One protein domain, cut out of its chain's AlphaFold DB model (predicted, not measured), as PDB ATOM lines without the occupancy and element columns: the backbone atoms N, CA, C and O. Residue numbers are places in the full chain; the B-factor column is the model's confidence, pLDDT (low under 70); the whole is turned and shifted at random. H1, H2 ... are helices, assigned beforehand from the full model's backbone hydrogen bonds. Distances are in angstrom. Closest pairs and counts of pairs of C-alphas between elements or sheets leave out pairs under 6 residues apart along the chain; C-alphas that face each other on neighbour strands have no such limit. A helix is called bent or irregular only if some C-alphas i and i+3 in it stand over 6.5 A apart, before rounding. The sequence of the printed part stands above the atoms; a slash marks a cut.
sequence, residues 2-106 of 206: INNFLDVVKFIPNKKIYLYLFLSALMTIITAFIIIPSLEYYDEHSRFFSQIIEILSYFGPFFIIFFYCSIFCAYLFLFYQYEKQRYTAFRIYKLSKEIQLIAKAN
ATOM      1  N   ILE A   2      -9.321   6.918 -35.627       46.34
ATOM      2  CA  ILE A   2      -9.653   7.465 -36.966       46.34
ATOM      3  C   ILE A   2     -10.853   6.760 -37.634       46.34
ATOM      4  O   ILE A   2     -11.720   7.438 -38.183       46.34
ATOM      5  N   ASN A   3     -10.969   5.431 -37.514       57.03
ATOM      6  CA  ASN A   3     -12.095   4.679 -38.099       57.03
ATOM      7  C   ASN A   3     -13.459   5.145 -37.570       57.03
ATOM      8  O   ASN A   3     -14.421   5.239 -38.324       57.03
ATOM      9  N   ASN A   4     -13.526   5.549 -36.301       63.12
ATOM     10  CA  ASN A   4     -14.794   5.893 -35.673       63.12
ATOM     11  C   ASN A   4     -15.333   7.267 -36.116       63.12
ATOM     12  O   ASN A   4     -16.541   7.459 -36.182       63.12
ATOM     13  N   PHE A   5     -14.452   8.207 -36.481       65.94
ATOM     14  CA  PHE A   5     -14.869   9.486 -37.068       65.94
ATOM     15  C   PHE A   5     -15.497   9.278 -38.450       65.94
ATOM     16  O   PHE A   5     -16.578   9.794 -38.724       65.94
ATOM     17  N   LEU A   6     -14.847   8.478 -39.303       69.00
ATOM     18  CA  LEU A   6     -15.350   8.173 -40.644       69.00
ATOM     19  C   LEU A   6     -16.691   7.435 -40.597       69.00
ATOM     20  O   LEU A   6     -17.566   7.728 -41.408       69.00
ATOM     21  N   ASP A   7     -16.875   6.532 -39.637       72.56
ATOM     22  CA  ASP A   7     -18.126   5.791 -39.473       72.56
ATOM     23  C   ASP A   7     -19.281   6.693 -39.016       72.56
ATOM     24  O   ASP A   7     -20.385   6.609 -39.557       72.56
ATOM     25  N   VAL A   8     -19.020   7.615 -38.081       72.50
ATOM     26  CA  VAL A   8     -20.004   8.626 -37.661       72.50
ATOM     27  C   VAL A   8     -20.357   9.541 -38.832       72.50
ATOM     28  O   VAL A   8     -21.534   9.770 -39.095       72.50
ATOM     29  N   VAL A   9     -19.366  10.037 -39.579       71.81
ATOM     30  CA  VAL A   9     -19.610  10.936 -40.718       71.81
ATOM     31  C   VAL A   9     -20.377  10.232 -41.839       71.81
ATOM     32  O   VAL A   9     -21.296  10.823 -42.397       71.81
ATOM     33  N   LYS A  10     -20.077   8.958 -42.129       77.12
ATOM     34  CA  LYS A  10     -20.829   8.148 -43.106       77.12
ATOM     35  C   LYS A  10     -22.271   7.871 -42.677       77.12
ATOM     36  O   LYS A  10     -23.129   7.693 -43.537       77.12
ATOM     37  N   PHE A  11     -22.546   7.807 -41.374       76.12
ATOM     38  CA  PHE A  11     -23.905   7.631 -40.859       76.12
ATOM     39  C   PHE A  11     -24.776   8.875 -41.067       76.12
ATOM     40  O   PHE A  11     -25.994   8.762 -41.236       76.12
ATOM     41  N   ILE A  12     -24.175  10.067 -41.061       79.19
ATOM     42  CA  ILE A  12     -24.914  11.317 -41.220       79.19
ATOM     43  C   ILE A  12     -25.344  11.456 -42.691       79.19
ATOM     44  O   ILE A  12     -24.501  11.486 -43.585       79.19
ATOM     45  N   PRO A  13     -26.651  11.605 -42.984       83.31
ATOM     46  CA  PRO A  13     -27.112  11.858 -44.343       83.31
ATOM     47  C   PRO A  13     -26.493  13.143 -44.897       83.31
ATOM     48  O   PRO A  13     -26.541  14.173 -44.223       83.31
ATOM     49  N   ASN A  14     -26.030  13.136 -46.150       81.94
ATOM     50  CA  ASN A  14     -25.408  14.312 -46.782       81.94
ATOM     51  C   ASN A  14     -26.259  15.588 -46.628       81.94
ATOM     52  O   ASN A  14     -25.732  16.653 -46.323       81.94
ATOM     53  N   LYS A  15     -27.594  15.478 -46.732       83.62
ATOM     54  CA  LYS A  15     -28.528  16.602 -46.520       83.62
ATOM     55  C   LYS A  15     -28.400  17.246 -45.133       83.62
ATOM     56  O   LYS A  15     -28.517  18.460 -45.017       83.62
ATOM     57  N   LYS A  16     -28.149  16.453 -44.087       85.19
ATOM     58  CA  LYS A  16     -27.931  16.969 -42.731       85.19
ATOM     59  C   LYS A  16     -26.574  17.646 -42.581       85.19
ATOM     60  O   LYS A  16     -26.493  18.631 -41.865       85.19
ATOM     61  N   ILE A  17     -25.534  17.157 -43.257       87.00
ATOM     62  CA  ILE A  17     -24.211  17.803 -43.232       87.00
ATOM     63  C   ILE A  17     -24.326  19.227 -43.786       87.00
ATOM     64  O   ILE A  17     -23.903  20.176 -43.131       87.00
ATOM     65  N   TYR A  18     -24.982  19.389 -44.940       88.31
ATOM     66  CA  TYR A  18     -25.254  20.715 -45.504       88.31
ATOM     67  C   TYR A  18     -26.133  21.572 -44.588       88.31
ATOM     68  O   TYR A  18     -25.877  22.764 -44.442       88.31
ATOM     69  N   LEU A  19     -27.127  20.972 -43.924       91.50
ATOM     70  CA  LEU A  19     -27.957  21.676 -42.947       91.50
ATOM     71  C   LEU A  19     -27.141  22.184 -41.749       91.50
ATOM     72  O   LEU A  19     -27.333  23.323 -41.343       91.50
ATOM     73  N   TYR A  20     -26.232  21.378 -41.193       91.62
ATOM     74  CA  TYR A  20     -25.401  21.786 -40.058       91.62
ATOM     75  C   TYR A  20     -24.387  22.861 -40.438       91.62
ATOM     76  O   TYR A  20     -24.201  23.787 -39.659       91.62
ATOM     77  N   LEU A  21     -23.802  22.793 -41.641       92.12
ATOM     78  CA  LEU A  21     -22.951  23.860 -42.182       92.12
ATOM     79  C   LEU A  21     -23.721  25.174 -42.351       92.12
ATOM     80  O   LEU A  21     -23.225  26.244 -42.004       92.12
ATOM     81  N   PHE A  22     -24.947  25.097 -42.871       94.69
ATOM     82  CA  PHE A  22     -25.810  26.265 -43.009       94.69
ATOM     83  C   PHE A  22     -26.202  26.838 -41.641       94.69
ATOM     84  O   PHE A  22     -26.112  28.044 -41.421       94.69
ATOM     85  N   LEU A  23     -26.595  25.977 -40.702       93.81
ATOM     86  CA  LEU A  23     -27.027  26.384 -39.370       93.81
ATOM     87  C   LEU A  23     -25.869  26.952 -38.541       93.81
ATOM     88  O   LEU A  23     -26.075  27.931 -37.831       93.81
ATOM     89  N   SER A  24     -24.655  26.401 -38.649       93.56
ATOM     90  CA  SER A  24     -23.473  26.969 -37.993       93.56
ATOM     91  C   SER A  24     -23.119  28.336 -38.570       93.56
ATOM     92  O   SER A  24     -22.841  29.248 -37.801       93.56
ATOM     93  N   ALA A  25     -23.209  28.519 -39.893       94.12
ATOM     94  CA  ALA A  25     -22.988  29.821 -40.524       94.12
ATOM     95  C   ALA A  25     -24.029  30.850 -40.059       94.12
ATOM     96  O   ALA A  25     -23.672  31.961 -39.668       94.12
ATOM     97  N   LEU A  26     -25.308  30.460 -40.026       96.50
ATOM     98  CA  LEU A  26     -26.397  31.304 -39.537       96.50
ATOM     99  C   LEU A  26     -26.184  31.704 -38.070       96.50
ATOM    100  O   LEU A  26     -26.320  32.877 -37.733       96.50
ATOM    101  N   MET A  27     -25.814  30.754 -37.207       94.19
ATOM    102  CA  MET A  27     -25.536  31.030 -35.795       94.19
ATOM    103  C   MET A  27     -24.342  31.965 -35.624       94.19
ATOM    104  O   MET A  27     -24.431  32.902 -34.837       94.19
ATOM    105  N   THR A  28     -23.265  31.796 -36.398       94.75
ATOM    106  CA  THR A  28     -22.125  32.722 -36.368       94.75
ATOM    107  C   THR A  28     -22.535  34.141 -36.782       94.75
ATOM    108  O   THR A  28     -22.144  35.103 -36.121       94.75
ATOM    109  N   ILE A  29     -23.378  34.291 -37.809       94.94
ATOM    110  CA  ILE A  29     -23.903  35.603 -38.231       94.94
ATOM    111  C   ILE A  29     -24.754  36.232 -37.121       94.94
ATOM    112  O   ILE A  29     -24.573  37.405 -36.804       94.94
ATOM    113  N   ILE A  30     -25.636  35.455 -36.486       95.62
ATOM    114  CA  ILE A  30     -26.449  35.928 -35.356       95.62
ATOM    115  C   ILE A  30     -25.551  36.352 -34.189       95.62
ATOM    116  O   ILE A  30     -25.762  37.419 -33.616       95.62
ATOM    117  N   THR A  31     -24.514  35.575 -33.858       94.31
ATOM    118  CA  THR A  31     -23.568  35.971 -32.806       94.31
ATOM    119  C   THR A  31     -22.824  37.248 -33.153       94.31
ATOM    120  O   THR A  31     -22.653  38.088 -32.277       94.31
ATOM    121  N   ALA A  32     -22.441  37.447 -34.416       93.25
ATOM    122  CA  ALA A  32     -21.813  38.689 -34.851       93.25
ATOM    123  C   ALA A  32     -22.767  39.880 -34.696       93.25
ATOM    124  O   ALA A  32     -22.378  40.915 -34.161       93.25
ATOM    125  N   PHE A  33     -24.035  39.701 -35.076       95.19
ATOM    126  CA  PHE A  33     -25.072  40.722 -34.943       95.19
ATOM    127  C   PHE A  33     -25.343  41.123 -33.487       95.19
ATOM    128  O   PHE A  33     -25.743  42.250 -33.232       95.19
ATOM    129  N   ILE A  34     -25.107  40.228 -32.525       94.31
ATOM    130  CA  ILE A  34     -25.234  40.529 -31.091       94.31
ATOM    131  C   ILE A  34     -23.945  41.160 -30.544       94.31
ATOM    132  O   ILE A  34     -23.997  42.140 -29.801       94.31
ATOM    133  N   ILE A  35     -22.782  40.600 -30.892       92.69
ATOM    134  CA  ILE A  35     -21.486  40.991 -30.323       92.69
ATOM    135  C   ILE A  35     -21.054  42.376 -30.811       92.69
ATOM    136  O   ILE A  35     -20.600  43.168 -29.993       92.69
ATOM    137  N   ILE A  36     -21.212  42.692 -32.101       91.00
ATOM    138  CA  ILE A  36     -20.769  43.974 -32.679       91.00
ATOM    139  C   ILE A  36     -21.419  45.188 -31.984       91.00
ATOM    140  O   ILE A  36     -20.670  45.994 -31.435       91.00
ATOM    141  N   PRO A  37     -22.760  45.322 -31.916       92.75
ATOM    142  CA  PRO A  37     -23.379  46.472 -31.252       92.75
ATOM    143  C   PRO A  37     -23.125  46.480 -29.741       92.75
ATOM    144  O   PRO A  37     -23.061  47.542 -29.129       92.75
ATOM    145  N   SER A  38     -22.942  45.304 -29.129       89.06
ATOM    146  CA  SER A  38     -22.549  45.224 -27.719       89.06
ATOM    147  C   SER A  38     -21.154  45.814 -27.505       89.06
ATOM    148  O   SER A  38     -20.962  46.584 -26.570       89.06
ATOM    149  N   LEU A  39     -20.186  45.478 -28.365       89.06
ATOM    150  CA  LEU A  39     -18.831  46.026 -28.301       89.06
ATOM    151  C   LEU A  39     -18.831  47.545 -28.494       89.06
ATOM    152  O   LEU A  39     -18.188  48.230 -27.710       89.06
ATOM    153  N   GLU A  40     -19.590  48.059 -29.465       88.75
ATOM    154  CA  GLU A  40     -19.716  49.501 -29.730       88.75
ATOM    155  C   GLU A  40     -20.317  50.252 -28.528       88.75
ATOM    156  O   GLU A  40     -19.766  51.251 -28.072       88.75
ATOM    157  N   TYR A  41     -21.375  49.710 -27.916       92.06
ATOM    158  CA  TYR A  41     -21.967  50.284 -26.704       92.06
ATOM    159  C   TYR A  41     -20.973  50.365 -25.531       92.06
ATOM    160  O   TYR A  41     -20.919  51.375 -24.823       92.06
ATOM    161  N   TYR A  42     -20.190  49.302 -25.304       89.69
ATOM    162  CA  TYR A  42     -19.201  49.265 -24.222       89.69
ATOM    163  C   TYR A  42     -17.973  50.138 -24.496       89.69
ATOM    164  O   TYR A  42     -17.398  50.648 -23.534       89.69
ATOM    165  N   ASP A  43     -17.595  50.325 -25.761       89.31
ATOM    166  CA  ASP A  43     -16.521  51.235 -26.171       89.31
ATOM    167  C   ASP A  43     -16.840  52.682 -25.759       89.31
ATOM    168  O   ASP A  43     -16.034  53.345 -25.108       89.31
ATOM    169  N   GLU A  44     -18.072  53.136 -26.019       89.81
ATOM    170  CA  GLU A  44     -18.511  54.493 -25.668       89.81
ATOM    171  C   GLU A  44     -18.684  54.710 -24.154       89.81
ATOM    172  O   GLU A  44     -18.417  55.799 -23.638       89.81
ATOM    173  N   HIS A  45     -19.134  53.687 -23.421       91.44
ATOM    174  CA  HIS A  45     -19.534  53.833 -22.015       91.44
ATOM    175  C   HIS A  45     -18.461  53.417 -21.000       91.44
ATOM    176  O   HIS A  45     -18.604  53.707 -19.809       91.44
ATOM    177  N   SER A  46     -17.386  52.741 -21.418       92.44
ATOM    178  CA  SER A  46     -16.363  52.231 -20.501       92.44
ATOM    179  C   SER A  46     -14.943  52.410 -21.032       92.44
ATOM    180  O   SER A  46     -14.490  51.690 -21.917       92.44
ATOM    181  N   ARG A  47     -14.174  53.280 -20.360       88.75
ATOM    182  CA  ARG A  47     -12.741  53.507 -20.644       88.75
ATOM    183  C   ARG A  47     -11.883  52.240 -20.563       88.75
ATOM    184  O   ARG A  47     -10.813  52.184 -21.153       88.75
ATOM    185  N   PHE A  48     -12.311  51.245 -19.787       91.06
ATOM    186  CA  PHE A  48     -11.613  49.964 -19.703       91.06
ATOM    187  C   PHE A  48     -11.814  49.133 -20.976       91.06
ATOM    188  O   PHE A  48     -10.850  48.604 -21.524       91.06
ATOM    189  N   PHE A  49     -13.055  49.037 -21.467       86.94
ATOM    190  CA  PHE A  49     -13.354  48.292 -22.692       86.94
ATOM    191  C   PHE A  49     -12.767  48.975 -23.922       86.94
ATOM    192  O   PHE A  49     -12.244  48.272 -24.785       86.94
ATOM    193  N   SER A  50     -12.753  50.308 -23.957       87.06
ATOM    194  CA  SER A  50     -12.147  51.043 -25.065       87.06
ATOM    195  C   SER A  50     -10.650  50.766 -25.203       87.06
ATOM    196  O   SER A  50     -10.168  50.480 -26.295       87.06
ATOM    197  N   GLN A  51      -9.913  50.716 -24.085       89.81
ATOM    198  CA  GLN A  51      -8.499  50.320 -24.088       89.81
ATOM    199  C   GLN A  51      -8.298  48.886 -24.597       89.81
ATOM    200  O   GLN A  51      -7.348  48.614 -25.327       89.81
ATOM    201  N   ILE A  52      -9.194  47.956 -24.244       88.25
ATOM    202  CA  ILE A  52      -9.134  46.575 -24.743       88.25
ATOM    203  C   ILE A  52      -9.388  46.525 -26.253       88.25
ATOM    204  O   ILE A  52      -8.637  45.861 -26.967       88.25
ATOM    205  N   ILE A  53     -10.424  47.206 -26.749       87.00
ATOM    206  CA  ILE A  53     -10.768  47.229 -28.179       87.00
ATOM    207  C   ILE A  53      -9.639  47.872 -28.990       87.00
ATOM    208  O   ILE A  53      -9.275  47.342 -30.038       87.00
ATOM    209  N   GLU A  54      -9.018  48.939 -28.486       86.19
ATOM    210  CA  GLU A  54      -7.872  49.595 -29.121       86.19
ATOM    211  C   GLU A  54      -6.671  48.637 -29.247       86.19
ATOM    212  O   GLU A  54      -6.132  48.463 -30.344       86.19
ATOM    213  N   ILE A  55      -6.321  47.915 -28.174       87.31
ATOM    214  CA  ILE A  55      -5.277  46.874 -28.203       87.31
ATOM    215  C   ILE A  55      -5.630  45.763 -29.201       87.31
ATOM    216  O   ILE A  55      -4.763  45.290 -29.932       87.31
ATOM    217  N   LEU A  56      -6.893  45.338 -29.258       86.06
ATOM    218  CA  LEU A  56      -7.340  44.315 -30.207       86.06
ATOM    219  C   LEU A  56      -7.286  44.813 -31.659       86.06
ATOM    220  O   LEU A  56      -6.910  44.053 -32.552       86.06
ATOM    221  N   SER A  57      -7.601  46.089 -31.898       84.69
ATOM    222  CA  SER A  57      -7.562  46.718 -33.222       84.69
ATOM    223  C   SER A  57      -6.143  46.794 -33.798       84.69
ATOM    224  O   SER A  57      -5.974  46.694 -35.014       84.69
ATOM    225  N   TYR A  58      -5.118  46.857 -32.936       88.88
ATOM    226  CA  TYR A  58      -3.705  46.830 -33.329       88.88
ATOM    227  C   TYR A  58      -3.325  45.549 -34.095       88.88
ATOM    228  O   TYR A  58      -2.507  45.589 -35.011       88.88
ATOM    229  N   PHE A  59      -3.956  44.414 -33.774       87.38
ATOM    230  CA  PHE A  59      -3.744  43.143 -34.484       87.38
ATOM    231  C   PHE A  59      -4.448  43.081 -35.853       87.38
ATOM    232  O   PHE A  59      -4.239  42.138 -36.623       87.38
ATOM    233  N   GLY A  60      -5.268  44.084 -36.180       86.56
ATOM    234  CA  GLY A  60      -5.936  44.229 -37.465       86.56
ATOM    235  C   GLY A  60      -7.114  43.266 -37.696       86.56
ATOM    236  O   GLY A  60      -7.544  42.535 -36.799       86.56
ATOM    237  N   PRO A  61      -7.652  43.224 -38.932       86.75
ATOM    238  CA  PRO A  61      -8.858  42.457 -39.263       86.75
ATOM    239  C   PRO A  61      -8.663  40.937 -39.154       86.75
ATOM    240  O   PRO A  61      -9.636  40.193 -39.015       86.75
ATOM    241  N   PHE A  62      -7.414  40.463 -39.177       88.12
ATOM    242  CA  PHE A  62      -7.089  39.044 -39.038       88.12
ATOM    243  C   PHE A  62      -7.566  38.464 -37.708       88.12
ATOM    244  O   PHE A  62      -8.052  37.333 -37.683       88.12
ATOM    245  N   PHE A  63      -7.488  39.236 -36.618       88.38
ATOM    246  CA  PHE A  63      -7.937  38.775 -35.306       88.38
ATOM    247  C   PHE A  63      -9.454  38.540 -35.273       88.38
ATOM    248  O   PHE A  63      -9.918  37.520 -34.766       88.38
ATOM    249  N   ILE A  64     -10.228  39.435 -35.893       87.88
ATOM    250  CA  ILE A  64     -11.690  39.328 -35.989       87.88
ATOM    251  C   ILE A  64     -12.086  38.105 -36.825       87.88
ATOM    252  O   ILE A  64     -12.935  37.313 -36.409       87.88
ATOM    253  N   ILE A  65     -11.439  37.907 -37.978       90.56
ATOM    254  CA  ILE A  65     -11.673  36.734 -38.837       90.56
ATOM    255  C   ILE A  65     -11.355  35.446 -38.073       90.56
ATOM    256  O   ILE A  65     -12.138  34.496 -38.108       90.56
ATOM    257  N   PHE A  66     -10.233  35.416 -37.351       92.50
ATOM    258  CA  PHE A  66      -9.840  34.267 -36.541       92.50
ATOM    259  C   PHE A  66     -10.858  33.970 -35.431       92.50
ATOM    260  O   PHE A  66     -11.254  32.816 -35.256       92.50
ATOM    261  N   PHE A  67     -11.337  34.999 -34.728       91.88
ATOM    262  CA  PHE A  67     -12.342  34.868 -33.675       91.88
ATOM    263  C   PHE A  67     -13.647  34.247 -34.197       91.88
ATOM    264  O   PHE A  67     -14.118  33.245 -33.655       91.88
ATOM    265  N   TYR A  68     -14.197  34.764 -35.300       91.94
ATOM    266  CA  TYR A  68     -15.425  34.213 -35.884       91.94
ATOM    267  C   TYR A  68     -15.227  32.832 -36.521       91.94
ATOM    268  O   TYR A  68     -16.125  31.993 -36.441       91.94
ATOM    269  N   CYS A  69     -14.051  32.551 -37.091       94.31
ATOM    270  CA  CYS A  69     -13.702  31.214 -37.574       94.31
ATOM    271  C   CYS A  69     -13.672  30.195 -36.420       94.31
ATOM    272  O   CYS A  69     -14.213  29.097 -36.544       94.31
ATOM    273  N   SER A  70     -13.124  30.584 -35.264       94.88
ATOM    274  CA  SER A  70     -13.130  29.761 -34.050       94.88
ATOM    275  C   SER A  70     -14.555  29.468 -33.559       94.88
ATOM    276  O   SER A  70     -14.886  28.311 -33.293       94.88
ATOM    277  N   ILE A  71     -15.439  30.475 -33.534       94.81
ATOM    278  CA  ILE A  71     -16.863  30.301 -33.182       94.81
ATOM    279  C   ILE A  71     -17.563  29.345 -34.154       94.81
ATOM    280  O   ILE A  71     -18.276  28.433 -33.732       94.81
ATOM    281  N   PHE A  72     -17.350  29.517 -35.459       94.94
ATOM    282  CA  PHE A  72     -17.929  28.640 -36.475       94.94
ATOM    283  C   PHE A  72     -17.470  27.183 -36.298       94.94
ATOM    284  O   PHE A  72     -18.293  26.262 -36.294       94.94
ATOM    285  N   CYS A  73     -16.171  26.969 -36.070       94.44
ATOM    286  CA  CYS A  73     -15.610  25.654 -35.765       94.44
ATOM    287  C   CYS A  73     -16.193  25.058 -34.474       94.44
ATOM    288  O   CYS A  73     -16.487  23.861 -34.437       94.44
ATOM    289  N   ALA A  74     -16.423  25.873 -33.440       95.19
ATOM    290  CA  ALA A  74     -17.056  25.430 -32.200       95.19
ATOM    291  C   ALA A  74     -18.497  24.943 -32.432       95.19
ATOM    292  O   ALA A  74     -18.873  23.882 -31.931       95.19
ATOM    293  N   TYR A  75     -19.290  25.644 -33.251       95.06
ATOM    294  CA  TYR A  75     -20.633  25.181 -33.618       95.06
ATOM    295  C   TYR A  75     -20.611  23.860 -34.388       95.06
ATOM    296  O   TYR A  75     -21.384  22.954 -34.073       95.06
ATOM    297  N   LEU A  76     -19.700  23.703 -35.353       92.56
ATOM    298  CA  LEU A  76     -19.533  22.430 -36.061       92.56
ATOM    299  C   LEU A  76     -19.149  21.290 -35.116       92.56
ATOM    300  O   LEU A  76     -19.675  20.183 -35.238       92.56
ATOM    301  N   PHE A  77     -18.279  21.564 -34.144       92.44
ATOM    302  CA  PHE A  77     -17.900  20.586 -33.134       92.44
ATOM    303  C   PHE A  77     -19.092  20.157 -32.265       92.44
ATOM    304  O   PHE A  77     -19.262  18.963 -32.007       92.44
ATOM    305  N   LEU A  78     -19.962  21.091 -31.865       93.12
ATOM    306  CA  LEU A  78     -21.188  20.775 -31.123       93.12
ATOM    307  C   LEU A  78     -22.147  19.895 -31.938       93.12
ATOM    308  O   LEU A  78     -22.649  18.895 -31.419       93.12
ATOM    309  N   PHE A  79     -22.362  20.205 -33.220       92.12
ATOM    310  CA  PHE A  79     -23.191  19.368 -34.095       92.12
ATOM    311  C   PHE A  79     -22.603  17.970 -34.291       92.12
ATOM    312  O   PHE A  79     -23.337  16.978 -34.257       92.12
ATOM    313  N   TYR A  80     -21.281  17.875 -34.443       89.31
ATOM    314  CA  TYR A  80     -20.591  16.594 -34.519       89.31
ATOM    315  C   TYR A  80     -20.799  15.763 -33.245       89.31
ATOM    316  O   TYR A  80     -21.145  14.586 -33.338       89.31
ATOM    317  N   GLN A  81     -20.652  16.363 -32.059       89.31
ATOM    318  CA  GLN A  81     -20.886  15.671 -30.785       89.31
ATOM    319  C   GLN A  81     -22.332  15.177 -30.654       89.31
ATOM    320  O   GLN A  81     -22.564  14.041 -30.235       89.31
ATOM    321  N   TYR A  82     -23.300  15.995 -31.071       90.06
ATOM    322  CA  TYR A  82     -24.712  15.623 -31.071       90.06
ATOM    323  C   TYR A  82     -24.998  14.403 -31.968       90.06
ATOM    324  O   TYR A  82     -25.639  13.443 -31.531       90.06
ATOM    325  N   GLU A  83     -24.495  14.380 -33.207       88.06
ATOM    326  CA  GLU A  83     -24.671  13.215 -34.091       88.06
ATOM    327  C   GLU A  83     -23.865  11.998 -33.623       88.06
ATOM    328  O   GLU A  83     -24.369  10.876 -33.694       88.06
ATOM    329  N   LYS A  84     -22.665  12.192 -33.061       86.38
ATOM    330  CA  LYS A  84     -21.889  11.103 -32.451       86.38
ATOM    331  C   LYS A  84     -22.696  10.400 -31.357       86.38
ATOM    332  O   LYS A  84     -22.761   9.172 -31.334       86.38
ATOM    333  N   GLN A  85     -23.356  11.160 -30.483       86.88
ATOM    334  CA  GLN A  85     -24.195  10.595 -29.425       86.88
ATOM    335  C   GLN A  85     -25.367   9.782 -29.997       86.88
ATOM    336  O   GLN A  85     -25.636   8.666 -29.541       86.88
ATOM    337  N   ARG A  86     -26.035  10.298 -31.037       86.62
ATOM    338  CA  ARG A  86     -27.122   9.587 -31.730       86.62
ATOM    339  C   ARG A  86     -26.647   8.306 -32.408       86.62
ATOM    340  O   ARG A  86     -27.343   7.293 -32.333       86.62
ATOM    341  N   TYR A  87     -25.484   8.340 -33.052       84.94
ATOM    342  CA  TYR A  87     -24.896   7.183 -33.720       84.94
ATOM    343  C   TYR A  87     -24.621   6.044 -32.734       84.94
ATOM    344  O   TYR A  87     -25.048   4.909 -32.956       84.94
ATOM    345  N   THR A  88     -23.984   6.347 -31.600       82.12
ATOM    346  CA  THR A  88     -23.711   5.346 -30.560       82.12
ATOM    347  C   THR A  88     -25.003   4.772 -29.980       82.12
ATOM    348  O   THR A  88     -25.128   3.553 -29.862       82.12
ATOM    349  N   ALA A  89     -26.002   5.615 -29.692       87.25
ATOM    350  CA  ALA A  89     -27.306   5.158 -29.206       87.25
ATOM    351  C   ALA A  89     -28.000   4.215 -30.205       87.25
ATOM    352  O   ALA A  89     -28.535   3.176 -29.816       87.25
ATOM    353  N   PHE A  90     -27.941   4.530 -31.502       85.69
ATOM    354  CA  PHE A  90     -28.483   3.672 -32.553       85.69
ATOM    355  C   PHE A  90     -27.777   2.309 -32.614       85.69
ATOM    356  O   PHE A  90     -28.444   1.277 -32.721       85.69
ATOM    357  N   ARG A  91     -26.442   2.272 -32.500       81.50
ATOM    358  CA  ARG A  91     -25.680   1.012 -32.472       81.50
ATOM    359  C   ARG A  91     -26.030   0.150 -31.262       81.50
ATOM    360  O   ARG A  91     -26.245  -1.047 -31.428       81.50
ATOM    361  N   ILE A  92     -26.145   0.752 -30.077       84.94
ATOM    362  CA  ILE A  92     -26.563   0.048 -28.853       84.94
ATOM    363  C   ILE A  92     -27.978  -0.512 -29.015       84.94
ATOM    364  O   ILE A  92     -28.222  -1.672 -28.691       84.94
ATOM    365  N   TYR A  93     -28.905   0.276 -29.566       87.81
ATOM    366  CA  TYR A  93     -30.264  -0.186 -29.840       87.81
ATOM    367  C   TYR A  93     -30.282  -1.376 -30.808       87.81
ATOM    368  O   TYR A  93     -30.952  -2.379 -30.546       87.81
ATOM    369  N   LYS A  94     -29.521  -1.301 -31.908       84.44
ATOM    370  CA  LYS A  94     -29.405  -2.394 -32.881       84.44
ATOM    371  C   LYS A  94     -28.858  -3.664 -32.224       84.44
ATOM    372  O   LYS A  94     -29.457  -4.724 -32.382       84.44
ATOM    373  N   LEU A  95     -27.785  -3.533 -31.444       82.62
ATOM    374  CA  LEU A  95     -27.175  -4.635 -30.703       82.62
ATOM    375  C   LEU A  95     -28.170  -5.271 -29.721       82.62
ATOM    376  O   LEU A  95     -28.364  -6.484 -29.726       82.62
ATOM    377  N   SER A  96     -28.864  -4.454 -28.927       85.56
ATOM    378  CA  SER A  96     -29.895  -4.916 -27.989       85.56
ATOM    379  C   SER A  96     -31.009  -5.694 -28.698       85.56
ATOM    380  O   SER A  96     -31.404  -6.770 -28.249       85.56
ATOM    381  N   LYS A  97     -31.476  -5.199 -29.849       86.00
ATOM    382  CA  LYS A  97     -32.504  -5.866 -30.655       86.00
ATOM    383  C   LYS A  97     -32.026  -7.211 -31.202       86.00
ATOM    384  O   LYS A  97     -32.787  -8.176 -31.186       86.00
ATOM    385  N   GLU A  98     -30.785  -7.297 -31.675       83.00
ATOM    386  CA  GLU A  98     -30.202  -8.558 -32.145       83.00
ATOM    387  C   GLU A  98     -30.088  -9.583 -31.010       83.00
ATOM    388  O   GLU A  98     -30.503 -10.728 -31.183       83.00
ATOM    389  N   ILE A  99     -29.656  -9.164 -29.821       83.25
ATOM    390  CA  ILE A  99     -29.592 -10.032 -28.633       83.25
ATOM    391  C   ILE A  99     -30.979 -10.539 -28.243       83.25
ATOM    392  O   ILE A  99     -31.150 -11.731 -27.995       83.25
ATOM    393  N   GLN A 100     -31.994  -9.673 -28.245       84.19
ATOM    394  CA  GLN A 100     -33.373 -10.090 -27.978       84.19
ATOM    395  C   GLN A 100     -33.876 -11.116 -28.999       84.19
ATOM    396  O   GLN A 100     -34.598 -12.043 -28.633       84.19
ATOM    397  N   LEU A 101     -33.507 -10.975 -30.274       84.31
ATOM    398  CA  LEU A 101     -33.859 -11.949 -31.309       84.31
ATOM    399  C   LEU A 101     -33.159 -13.294 -31.091       84.31
ATOM    400  O   LEU A 101     -33.778 -14.329 -31.325       84.31
ATOM    401  N   ILE A 102     -31.901 -13.291 -30.644       82.50
ATOM    402  CA  ILE A 102     -31.156 -14.512 -30.309       82.50
ATOM    403  C   ILE A 102     -31.785 -15.197 -29.094       82.50
ATOM    404  O   ILE A 102     -32.066 -16.392 -29.155       82.50
ATOM    405  N   ALA A 103     -32.079 -14.442 -28.034       80.31
ATOM    406  CA  ALA A 103     -32.722 -14.964 -26.831       80.31
ATOM    407  C   ALA A 103     -34.101 -15.578 -27.138       80.31
ATOM    408  O   ALA A 103     -34.396 -16.683 -26.696       80.31
ATOM    409  N   LYS A 104     -34.926 -14.913 -27.961       83.44
ATOM    410  CA  LYS A 104     -36.233 -15.446 -28.397       83.44
ATOM    411  C   LYS A 104     -36.127 -16.700 -29.263       83.44
ATOM    412  O   LYS A 104     -37.052 -17.503 -29.277       83.44
ATOM    413  N   ALA A 105     -35.030 -16.862 -29.995       80.62
ATOM    414  CA  ALA A 105     -34.771 -18.031 -30.828       80.62
ATOM    415  C   ALA A 105     -34.029 -19.146 -30.065       80.62
ATOM    416  O   ALA A 105     -33.349 -19.945 -30.700       80.62
ATOM    417  N   ASN A 106     -34.094 -19.172 -28.725       76.31
ATOM    418  CA  ASN A 106     -33.384 -20.136 -27.871       76.31
ATOM    419  C   ASN A 106     -31.890 -20.259 -28.193       76.31
ATOM    420  O   ASN A 106     -31.306 -21.335 -28.106       76.31
TER     421      ASN A 106
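What this domain is: This is residues 2 to 106 of the 206 residues of the protein "Histidine kinase" of Bacillus sp. 7884-1 (UniProt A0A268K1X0). Two long helices, H2 and H4, run opposite ways and cross as a narrow X, and the short helix H3 bridges the gap between them at one end. Beyond the crossing, the short helix H1 lies crosswise on H4, and the last stretch of H4 sticks out as a long single arm, residues 89 to 106, of which 89 to 104 belong to H4. The printed part has 105 residues with four named helices in the order H1, H2, H3, H4 and no named strand; the class is all helix. The whole is extended, a rod with a radius of gyration of the C-alphas of 22.2 A and spans of 77 by 23 by 22 A.

Where its parts are: H1 covers residues 2 to 11 and begins at C-alpha 2 at (-9.653, 7.465, -36.966); it is 14.8 A long. H2, residues 14 to 45, measures 47.0 A from first to last C-alpha and ends at C-alpha 45 at (-19.534, 53.833, -22.015). H2 is neither bent nor irregular, but only just: C-alphas 34 and 37 are 6.2 A apart. H3, residues 47 to 58, is 16.9 A long. H4, residues 61 to 104, is the longest helix at 65.0 A and ends at C-alpha 104 at (-36.233, -15.446, -28.397).

How they stand to each other: H1 is apart from H2 and from H3. H1 touches H4, which meets it with residues 83 to 87 alone; the closest C-alphas, those of Val 8 and Lys 84, are 6.1 A apart, and the lines are about perpendicular at 81 degrees. H2 touches H4 through residues 20 to 32 of H2 and 68 to 79 of H4 alone. Their closest C-alphas, those of Ser 24 and Tyr 75, are 5.5 A apart, and they run opposite ways at a steep tilt of 39 degrees. H2 and H3 touch only at the corner by their link, where the closest C-alphas, those of Asp 43 and Ser 50, are 4.5 A apart; they run opposite ways at a steep tilt of 53 degrees. H3 and H4 are close but not clearly touching: their closest C-alphas, those of Leu 56 and Phe 63, are 7.6 A apart, and their lines are about perpendicular at 89 degrees. In H1, H3 and H4 every O i to N i+4 pair is within hydrogen-bond range; in H2, 27 of 28 are.

The domain as a whole: The two C-alphas farthest apart, those of Arg 47 and Asn 106, are 76.8 A apart. The printed part has no cut, and the links H1 to H2, H2 to H3 and H3 to H4 are tight. Residues 33 to 38 of H2 stand free, as do residues 57 to 63, of which 61 to 63 belong to H4. The mean pLDDT of the printed part is 86.8; the model's confidence is under 70 at residues 2 to 6.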